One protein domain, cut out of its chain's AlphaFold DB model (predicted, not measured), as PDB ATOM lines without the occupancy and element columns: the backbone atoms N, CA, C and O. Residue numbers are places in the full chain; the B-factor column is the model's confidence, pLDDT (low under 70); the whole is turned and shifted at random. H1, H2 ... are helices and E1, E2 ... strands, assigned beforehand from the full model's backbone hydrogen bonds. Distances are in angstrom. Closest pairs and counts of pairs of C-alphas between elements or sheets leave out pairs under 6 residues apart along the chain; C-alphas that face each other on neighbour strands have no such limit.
ATOM      1  N   PHE A  13     -21.717  14.365 -12.055       85.88
ATOM      2  CA  PHE A  13     -21.079  13.070 -11.905       85.88
ATOM      3  C   PHE A  13     -20.744  12.790 -10.455       85.88
ATOM      4  O   PHE A  13     -20.330  13.679  -9.712       85.88
ATOM      5  N   PHE A  14     -20.837  11.524 -10.078       85.88
ATOM      6  CA  PHE A  14     -20.244  11.007  -8.857       85.88
ATOM      7  C   PHE A  14     -18.987  10.237  -9.199       85.88
ATOM      8  O   PHE A  14     -19.030   9.314 -10.003       85.88
ATOM      9  N   ARG A  15     -17.878  10.600  -8.558       86.06
ATOM     10  CA  ARG A  15     -16.618   9.867  -8.598       86.06
ATOM     11  C   ARG A  15     -16.386   9.224  -7.242       86.06
ATOM     12  O   ARG A  15     -16.423   9.899  -6.221       86.06
ATOM     13  N   CYS A  16     -16.115   7.929  -7.218       83.44
ATOM     14  CA  CYS A  16     -15.724   7.229  -5.999       83.44
ATOM     15  C   CYS A  16     -14.238   6.890  -6.063       83.44
ATOM     16  O   CYS A  16     -13.820   6.150  -6.955       83.44
ATOM     17  N   THR A  17     -13.434   7.394  -5.127       80.12
ATOM     18  CA  THR A  17     -12.005   7.040  -5.062       80.12
ATOM     19  C   THR A  17     -11.802   5.577  -4.667       80.12
ATOM     20  O   THR A  17     -10.861   4.954  -5.145       80.12
ATOM     21  N   ALA A  18     -12.712   4.997  -3.875       77.81
ATOM     22  CA  ALA A  18     -12.601   3.612  -3.421       77.81
ATOM     23  C   ALA A  18     -12.814   2.560  -4.524       77.81
ATOM     24  O   ALA A  18     -12.173   1.517  -4.485       77.81
ATOM     25  N   CYS A  19     -13.710   2.793  -5.493       80.56
ATOM     26  CA  CYS A  19     -13.938   1.850  -6.600       80.56
ATOM     27  C   CYS A  19     -13.468   2.360  -7.965       80.56
ATOM     28  O   CYS A  19     -13.625   1.656  -8.959       80.56
ATOM     29  N   GLY A  20     -12.940   3.584  -8.033       80.69
ATOM     30  CA  GLY A  20     -12.432   4.196  -9.261       80.69
ATOM     31  C   GLY A  20     -13.501   4.523 -10.308       80.69
ATOM     32  O   GLY A  20     -13.158   4.956 -11.404       80.69
ATOM     33  N   LYS A  21     -14.789   4.328 -10.001       83.38
ATOM     34  CA  LYS A  21     -15.883   4.548 -10.953       83.38
ATOM     35  C   LYS A  21     -16.382   5.986 -10.903       83.38
ATOM     36  O   LYS A  21     -16.543   6.562  -9.822       83.38
ATOM     37  N   THR A  22     -16.694   6.509 -12.085       85.12
ATOM     38  CA  THR A  22     -17.430   7.757 -12.275       85.12
ATOM     39  C   THR A  22     -18.750   7.442 -12.964       85.12
ATOM     40  O   THR A  22     -18.756   6.703 -13.944       85.12
ATOM     41  N   TYR A  23     -19.861   7.972 -12.463       81.69
ATOM     42  CA  TYR A  23     -21.184   7.738 -13.039       81.69
ATOM     43  C   TYR A  23     -21.986   9.039 -13.120       81.69
ATOM     44  O   TYR A  23     -21.873   9.873 -12.215       81.69
ATOM     45  N   PRO A  24     -22.763   9.237 -14.202       84.94
ATOM     46  CA  PRO A  24     -23.633  10.394 -14.339       84.94
ATOM     47  C   PRO A  24     -24.776  10.316 -13.323       84.94
ATOM     48  O   PRO A  24     -25.245   9.229 -12.975       84.94
ATOM     49  N   VAL A  25     -25.217  11.469 -12.837       82.94
ATOM     50  CA  VAL A  25     -26.306  11.594 -11.866       82.94
ATOM     51  C   VAL A  25     -27.171  12.803 -12.195       82.94
ATOM     52  O   VAL A  25     -26.711  13.764 -12.797       82.94
ATOM     53  N   ALA A  26     -28.428  12.785 -11.758       83.31
ATOM     54  CA  ALA A  26     -29.263  13.980 -11.803       83.31
ATOM     55  C   ALA A  26     -28.776  15.029 -10.789       83.31
ATOM     56  O   ALA A  26     -28.260  14.679  -9.720       83.31
ATOM     57  N   GLU A  27     -29.017  16.307 -11.079       83.25
ATOM     58  CA  GLU A  27     -28.697  17.417 -10.174       83.25
ATOM     59  C   GLU A  27     -29.340  17.230  -8.792       83.25
ATOM     60  O   GLU A  27     -28.655  17.340  -7.775       83.25
ATOM     61  N   ASP A  28     -30.627  16.864  -8.749       83.56
ATOM     62  CA  ASP A  28     -31.358  16.595  -7.505       83.56
ATOM     63  C   ASP A  28     -30.685  15.513  -6.664       83.56
ATOM     64  O   ASP A  28     -30.634  15.600  -5.437       83.56
ATOM     65  N   THR A  29     -30.131  14.490  -7.320       82.56
ATOM     66  CA  THR A  29     -29.391  13.434  -6.626       82.56
ATOM     67  C   THR A  29     -28.073  13.968  -6.092       82.56
ATOM     68  O   THR A  29     -27.755  13.711  -4.937       82.56
ATOM     69  N   LEU A  30     -27.333  14.754  -6.878       83.00
ATOM     70  CA  LEU A  30     -26.073  15.355  -6.442       83.00
ATOM     71  C   LEU A  30     -26.267  16.290  -5.241       83.00
ATOM     72  O   LEU A  30     -25.513  16.207  -4.270       83.00
ATOM     73  N   ARG A  31     -27.319  17.115  -5.259       84.19
ATOM     74  CA  ARG A  31     -27.647  18.065  -4.187       84.19
ATOM     75  C   ARG A  31     -27.933  17.397  -2.845       84.19
ATOM     76  O   ARG A  31     -27.577  17.976  -1.825       84.19
ATOM     77  N   LYS A  32     -28.485  16.178  -2.826       83.38
ATOM     78  CA  LYS A  32     -28.732  15.421  -1.578       83.38
ATOM     79  C   LYS A  32     -27.459  15.139  -0.778       83.38
ATOM     80  O   LYS A  32     -27.536  14.989   0.435       83.38
ATOM     81  N   PHE A  33     -26.303  15.084  -1.439       79.31
ATOM     82  CA  PHE A  33     -25.015  14.832  -0.788       79.31
ATOM     83  C   PHE A  33     -24.254  16.121  -0.465       79.31
ATOM     84  O   PHE A  33     -23.239  16.081   0.226       79.31
ATOM     85  N   LEU A  34     -24.719  17.280  -0.940       82.50
ATOM     86  CA  LEU A  34     -24.064  18.552  -0.667       82.50
ATOM     87  C   LEU A  34     -24.489  19.107   0.687       82.50
ATOM     88  O   LEU A  34     -25.671  19.250   0.993       82.50
ATOM     89  N   THR A  35     -23.512  19.556   1.467       82.19
ATOM     90  CA  THR A  35     -23.788  20.453   2.589       82.19
ATOM     91  C   THR A  35     -24.260  21.815   2.063       82.19
ATOM     92  O   THR A  35     -23.900  22.226   0.956       82.19
ATOM     93  N   LYS A  36     -25.022  22.574   2.866       83.06
ATOM     94  CA  LYS A  36     -25.472  23.943   2.522       83.06
ATOM     95  C   LYS A  36     -24.375  24.840   1.905       83.06
ATOM     96  O   LYS A  36     -24.652  25.477   0.886       83.06
ATOM     97  N   PRO A  37     -23.139  24.916   2.447       82.62
ATOM     98  CA  PRO A  37     -22.083  25.725   1.834       82.62
ATOM     99  C   PRO A  37     -21.630  25.204   0.462       82.62
ATOM    100  O   PRO A  37     -21.355  26.012  -0.427       82.62
ATOM    101  N   LEU A  38     -21.585  23.883   0.256       81.94
ATOM    102  CA  LEU A  38     -21.241  23.301  -1.043       81.94
ATOM    103  C   LEU A  38     -22.351  23.518  -2.073       81.94
ATOM    104  O   LEU A  38     -22.044  23.882  -3.206       81.94
ATOM    105  N   ALA A  39     -23.618  23.391  -1.672       84.19
ATOM    106  CA  ALA A  39     -24.767  23.712  -2.518       84.19
ATOM    107  C   ALA A  39     -24.707  25.171  -2.994       84.19
ATOM    108  O   ALA A  39     -24.715  25.433  -4.191       84.19
ATOM    109  N   ARG A  40     -24.471  26.122  -2.080       85.88
ATOM    110  CA  ARG A  40     -24.320  27.540  -2.445       85.88
ATOM    111  C   ARG A  40     -23.136  27.788  -3.387       85.88
ATOM    112  O   ARG A  40     -23.183  28.686  -4.228       85.88
ATOM    113  N   ARG A  41     -22.044  27.028  -3.239       83.38
ATOM    114  CA  ARG A  41     -20.877  27.112  -4.130       83.38
ATOM    115  C   ARG A  41     -21.195  26.551  -5.515       83.38
ATOM    116  O   ARG A  41     -20.752  27.144  -6.494       83.38
ATOM    117  N   LEU A  42     -21.965  25.466  -5.585       83.31
ATOM    118  CA  LEU A  42     -22.499  24.915  -6.825       83.31
ATOM    119  C   LEU A  42     -23.398  25.941  -7.528       83.31
ATOM    120  O   LEU A  42     -23.128  26.270  -8.677       83.31
ATOM    121  N   ASP A  43     -24.368  26.530  -6.826       84.44
ATOM    122  CA  ASP A  43     -25.297  27.517  -7.397       84.44
ATOM    123  C   ASP A  43     -24.559  28.719  -7.996       84.44
ATOM    124  O   ASP A  43     -24.796  29.100  -9.141       84.44
ATOM    125  N   LYS A  44     -23.579  29.272  -7.264       84.44
ATOM    126  CA  LYS A  44     -22.725  30.358  -7.774       84.44
ATOM    127  C   LYS A  44     -21.989  29.970  -9.056       84.44
ATOM    128  O   LYS A  44     -21.717  30.828  -9.884       84.44
ATOM    129  N   ARG A  45     -21.616  28.701  -9.206       80.12
ATOM    130  CA  ARG A  45     -20.822  28.208 -10.337       80.12
ATOM    131  C   ARG A  45     -21.701  27.913 -11.545       80.12
ATOM    132  O   ARG A  45     -21.344  28.338 -12.643       80.12
ATOM    133  N   LEU A  46     -22.867  27.309 -11.330       79.38
ATOM    134  CA  LEU A  46     -23.895  27.140 -12.355       79.38
ATOM    135  C   LEU A  46     -24.352  28.503 -12.900       79.38
ATOM    136  O   LEU A  46     -24.386  28.692 -14.111       79.38
ATOM    137  N   ALA A  47     -24.563  29.497 -12.027       79.00
ATOM    138  CA  ALA A  47     -24.901  30.866 -12.433       79.00
ATOM    139  C   ALA A  47     -23.814  31.542 -13.295       79.00
ATOM    140  O   ALA A  47     -24.115  32.440 -14.073       79.00
ATOM    141  N   THR A  48     -22.553  31.106 -13.184       75.75
ATOM    142  CA  THR A  48     -21.441  31.585 -14.031       75.75
ATOM    143  C   THR A  48     -21.253  30.778 -15.321       75.75
ATOM    144  O   THR A  48     -20.243  30.958 -16.000       75.75
ATOM    145  N   GLY A  49     -22.174  29.863 -15.643       73.00
ATOM    146  CA  GLY A  49     -22.116  29.033 -16.848       73.00
ATOM    147  C   GLY A  49     -21.121  27.874 -16.766       73.00
ATOM    148  O   GLY A  49     -20.620  27.425 -17.792       73.00
ATOM    149  N   VAL A  50     -20.782  27.407 -15.559       71.12
ATOM    150  CA  VAL A  50     -19.940  26.215 -15.394       71.12
ATOM    151  C   VAL A  50     -20.795  24.953 -15.466       71.12
ATOM    152  O   VAL A  50     -21.790  24.844 -14.761       71.12
ATOM    153  N   TYR A  51     -20.356  23.991 -16.270       71.50
ATOM    154  CA  TYR A  51     -20.930  22.653 -16.445       71.50
ATOM    155  C   TYR A  51     -19.866  21.587 -16.130       71.50
ATOM    156  O   TYR A  51     -18.701  21.938 -15.967       71.50
ATOM    157  N   ASN A  52     -20.248  20.307 -16.022       77.25
ATOM    158  CA  ASN A  52     -19.389  19.181 -15.596       77.25
ATOM    159  C   ASN A  52     -18.915  19.265 -14.135       77.25
ATOM    160  O   ASN A  52     -17.735  19.389 -13.795       77.25
ATOM    161  N   VAL A  53     -19.889  19.165 -13.240       82.69
ATOM    162  CA  VAL A  53     -19.702  19.119 -11.794       82.69
ATOM    163  C   VAL A  53     -19.476  17.676 -11.363       82.69
ATOM    164  O   VAL A  53     -20.291  16.799 -11.634       82.69
ATOM    165  N   ILE A  54     -18.386  17.429 -10.645       84.69
ATOM    166  CA  ILE A  54     -18.022  16.108 -10.136       84.69
ATOM    167  C   ILE A  54     -18.044  16.149  -8.610       84.69
ATOM    168  O   ILE A  54     -17.250  16.838  -7.971       84.69
ATOM    169  N   LEU A  55     -18.931  15.379  -7.993       82.62
ATOM    170  CA  LEU A  55     -18.846  15.091  -6.570       82.62
ATOM    171  C   LEU A  55     -17.903  13.903  -6.366       82.62
ATOM    172  O   LEU A  55     -18.194  12.795  -6.816       82.62
ATOM    173  N   THR A  56     -16.783  14.115  -5.685       82.88
ATOM    174  CA  THR A  56     -15.842  13.043  -5.358       82.88
ATOM    175  C   THR A  56     -16.108  12.541  -3.946       82.88
ATOM    176  O   THR A  56     -15.935  13.274  -2.978       82.88
ATOM    177  N   PHE A  57     -16.504  11.280  -3.808       78.69
ATOM    178  CA  PHE A  57     -16.503  10.579  -2.528       78.69
ATOM    179  C   PHE A  57     -15.060  10.207  -2.197       78.69
ATOM    180  O   PHE A  57     -14.467   9.398  -2.910       78.69
ATOM    181  N   THR A  58     -14.500  10.788  -1.132       69.50
ATOM    182  CA  THR A  58     -13.119  10.515  -0.691       69.50
ATOM    183  C   THR A  58     -12.987   9.170   0.015       69.50
ATOM    184  O   THR A  58     -11.914   8.571   0.015       69.50
ATOM    185  N   LYS A  59     -14.092   8.679   0.589       72.44
ATOM    186  CA  LYS A  59     -14.217   7.330   1.150       72.44
ATOM    187  C   LYS A  59     -14.968   6.409   0.175       72.44
ATOM    188  O   LYS A  59     -14.579   6.252  -0.977       72.44
ATOM    189  N   ARG A  60     -16.046   5.765   0.633       70.88
ATOM    190  CA  ARG A  60     -16.887   4.856  -0.161       70.88
ATOM    191  C   ARG A  60     -18.174   5.563  -0.576       70.88
ATOM    192  O   ARG A  60     -18.823   6.173   0.273       70.88
ATOM    193  N   CYS A  61     -18.537   5.452  -1.854       71.94
ATOM    194  CA  CYS A  61     -19.830   5.906  -2.361       71.94
ATOM    195  C   CYS A  61     -20.971   4.967  -1.914       71.94
ATOM    196  O   CYS A  61     -20.693   3.833  -1.510       71.94
ATOM    197  N   PRO A  62     -22.245   5.381  -2.054       66.25
ATOM    198  CA  PRO A  62     -23.399   4.555  -1.687       66.25
ATOM    199  C   PRO A  62     -23.441   3.195  -2.402       66.25
ATOM    200  O   PRO A  62     -23.887   2.211  -1.830       66.25
ATOM    201  N   ALA A  63     -22.908   3.095  -3.624       69.69
ATOM    202  CA  ALA A  63     -22.804   1.812  -4.325       69.69
ATOM    203  C   ALA A  63     -21.753   0.866  -3.704       69.69
ATOM    204  O   ALA A  63     -21.870  -0.349  -3.814       69.69
ATOM    205  N   CYS A  64     -20.716   1.409  -3.057       70.69
ATOM    206  CA  CYS A  64     -19.685   0.629  -2.361       70.69
ATOM    207  C   CYS A  64     -20.046   0.331  -0.902       70.69
ATOM    208  O   CYS A  64     -19.553  -0.642  -0.332       70.69
ATOM    209  N   LYS A  65     -20.828   1.208  -0.271       69.75
ATOM    210  CA  LYS A  65     -21.374   1.039   1.074       69.75
ATOM    211  C   LYS A  65     -22.653   1.890   1.181       69.75
ATOM    212  O   LYS A  65     -22.518   3.103   1.347       69.75
ATOM    213  N   PRO A  66     -23.850   1.289   1.066       64.00
ATOM    214  CA  PRO A  66     -25.117   2.027   1.031       64.00
ATOM    215  C   PRO A  66     -25.379   2.847   2.301       64.00
ATOM    216  O   PRO A  66     -25.787   3.999   2.197       64.00
ATOM    217  N   ASP A  67     -25.002   2.327   3.471       64.06
ATOM    218  CA  ASP A  67     -25.075   3.028   4.760       64.06
ATOM    219  C   ASP A  67     -23.700   3.551   5.190       64.06
ATOM    220  O   ASP A  67     -23.066   3.042   6.123       64.06
ATOM    221  N   ASN A  68     -23.177   4.541   4.467       61.94
ATOM    222  CA  ASN A  68     -21.952   5.232   4.864       61.94
ATOM    223  C   ASN A  68     -22.267   6.639   5.402       61.94
ATOM    224  O   ASN A  68     -22.176   7.602   4.639       61.94
ATOM    225  N   PRO A  69     -22.605   6.782   6.700       57.66
ATOM    226  CA  PRO A  69     -22.861   8.091   7.308       57.66
ATOM    227  C   PRO A  69     -21.613   8.990   7.290       57.66
ATOM    228  O   PRO A  69     -21.725  10.210   7.258       57.66
ATOM    229  N   ASP A  70     -20.422   8.389   7.219       57.22
ATOM    230  CA  ASP A  70     -19.127   9.063   7.093       57.22
ATOM    231  C   ASP A  70     -18.718   9.371   5.645       57.22
ATOM    232  O   ASP A  70     -17.530   9.592   5.375       57.22
ATOM    233  N   ALA A  71     -19.646   9.316   4.683       61.12
ATOM    234  CA  ALA A  71     -19.369   9.671   3.298       61.12
ATOM    235  C   ALA A  71     -18.981  11.157   3.197       61.12
ATOM    236  O   ALA A  71     -19.810  12.035   2.979       61.12
ATOM    237  N   GLN A  72     -17.689  11.437   3.354       65.44
ATOM    238  CA  GLN A  72     -17.121  12.739   3.052       65.44
ATOM    239  C   GLN A  72     -17.090  12.909   1.536       65.44
ATOM    240  O   GLN A  72     -16.596  12.050   0.797       65.44
ATOM    241  N   VAL A  73     -17.668  14.018   1.088       68.81
ATOM    242  CA  VAL A  73     -17.763  14.363  -0.323       68.81
ATOM    243  C   VAL A  73     -17.062  15.682  -0.574       68.81
ATOM    244  O   VAL A  73     -17.269  16.671   0.129       68.81
ATOM    245  N   GLU A  74     -16.231  15.696  -1.603       75.12
ATOM    246  CA  GLU A  74     -15.561  16.883  -2.097       75.12
ATOM    247  C   GLU A  74     -16.195  17.311  -3.416       75.12
ATOM    248  O   GLU A  74     -16.296  16.538  -4.371       75.12
ATOM    249  N   LEU A  75     -16.622  18.570  -3.486       71.62
ATOM    250  CA  LEU A  75     -17.156  19.148  -4.713       71.62
ATOM    251  C   LEU A  75     -15.997  19.573  -5.622       71.62
ATOM    252  O   LEU A  75     -15.368  20.609  -5.402       71.62
ATOM    253  N   SER A  76     -15.742  18.791  -6.664       73.69
ATOM    254  CA  SER A  76     -14.802  19.115  -7.734       73.69
ATOM    255  C   SER A  76     -15.560  19.695  -8.924       73.69
ATOM    256  O   SER A  76     -16.427  19.056  -9.507       73.69
ATOM    257  N   ILE A  77     -15.252  20.928  -9.308       67.25
ATOM    258  CA  ILE A  77     -15.908  21.578 -10.447       67.25
ATOM    259  C   ILE A  77     -14.901  21.666 -11.580       67.25
ATOM    260  O   ILE A  77     -13.899  22.372 -11.454       67.25
ATOM    261  N   VAL A  78     -15.174  20.974 -12.684       62.22
ATOM    262  CA  VAL A  78     -14.307  20.989 -13.860       62.22
ATOM    263  C   VAL A  78     -14.934  21.905 -14.898       62.22
ATOM    264  O   VAL A  78     -15.916  21.548 -15.529       62.22
TER     265      VAL A  78
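AT A GLANCE: This is residues 13 to 78 of the 83 residues of an uncharacterized protein of Candidatus Kaiserbacteria bacterium RIFCSPHIGHO2_12_FULL_56_13 (UniProt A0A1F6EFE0). A small twisted sheet of four strands has two helices side by side over one face, H1 over E1 and H2 over E4, and no named helix over the other face. At one end of the longest axis lies the loop that follows H2; at the other end, residues 58 to 72 form a long loop between E3 and E4. The printed part has 66 residues, with two named helices and four named strands in the order E1, E2, H1, H2, E3, E4. The sheet is mixed, its order E2, E1, E3, E4, and the class is mixed, helices and strands. The whole is compact, with a radius of gyration of the C-alphas of 11.5 A, and elongated in outline, spanning 34 by 21 by 17 A.

IN THESE COORDINATES: E1 is residues 13 to 16, 9.9 A long, beginning at C-alpha 13 at (-21.079, 13.070, -11.905). E2 is residues 22 to 24. H1 is residues 27 to 32, and H2 is residues 36 to 46, 15.3 A long, beginning at C-alpha 36 at (-25.472, 23.943, 2.522). E3 is residues 53 to 57, 13.0 A long. E4 is residues 73 to 77, 12.6 A long, ending at C-alpha 77 at (-15.908, 21.578, -10.447).

HOW THE PARTS SIT: E1 and E2 form a hairpin, antiparallel at 155 degrees, with N 14 and O 23 within hydrogen-bond range at 2.9 A. E1 and E3 are parallel at 22 degrees, with N 15 and O 55 at 2.8 A. E3 and E4 form a hairpin, antiparallel at 155 degrees, with N 54 and O 76 at 2.8 A. E2 and E4 are the edge strands, and they are apart. From edge to edge the strands' lines turn by 71 degrees. H1 is on the sheet at a height of 9.5 A, over E1 and running along the strands, at 22 degrees to E1 on the local plane; the closest C-alphas of H1 and E3 are those of Leu 30 and Leu 55, 7.2 A apart. H2 is on the same face at a height of 9.9 A, over E4 and along the strands, at 12 degrees to E4 on the local plane; its closest C-alpha pair with E4 is Leu 38 and Leu 75, 6.9 A. For both helices E3 is only just not lain over, with 2 C-alphas falling on it. H1 and H2 are close but not clearly touching, the C-alphas of Arg 31 and Ala 39 being closest at 6.6 A, and run opposite ways at a shallow tilt of 17 degrees. In H1 and H2 every O i to N i+4 pair is within hydrogen-bond range.

THE WHOLE: The two C-alphas farthest apart, those of Thr 48 and Asp 67, are 34.4 A apart. The printed part has no cut. The link from E3 to E4, 15 residues, is long; the link from H2 to E3 is short but not tight, and the other three are tight. The mean pLDDT of the printed part is 77.1, and 14 residues are under 70, namely residues 58, 62 to 63, 65 to 73 and 77 to 78.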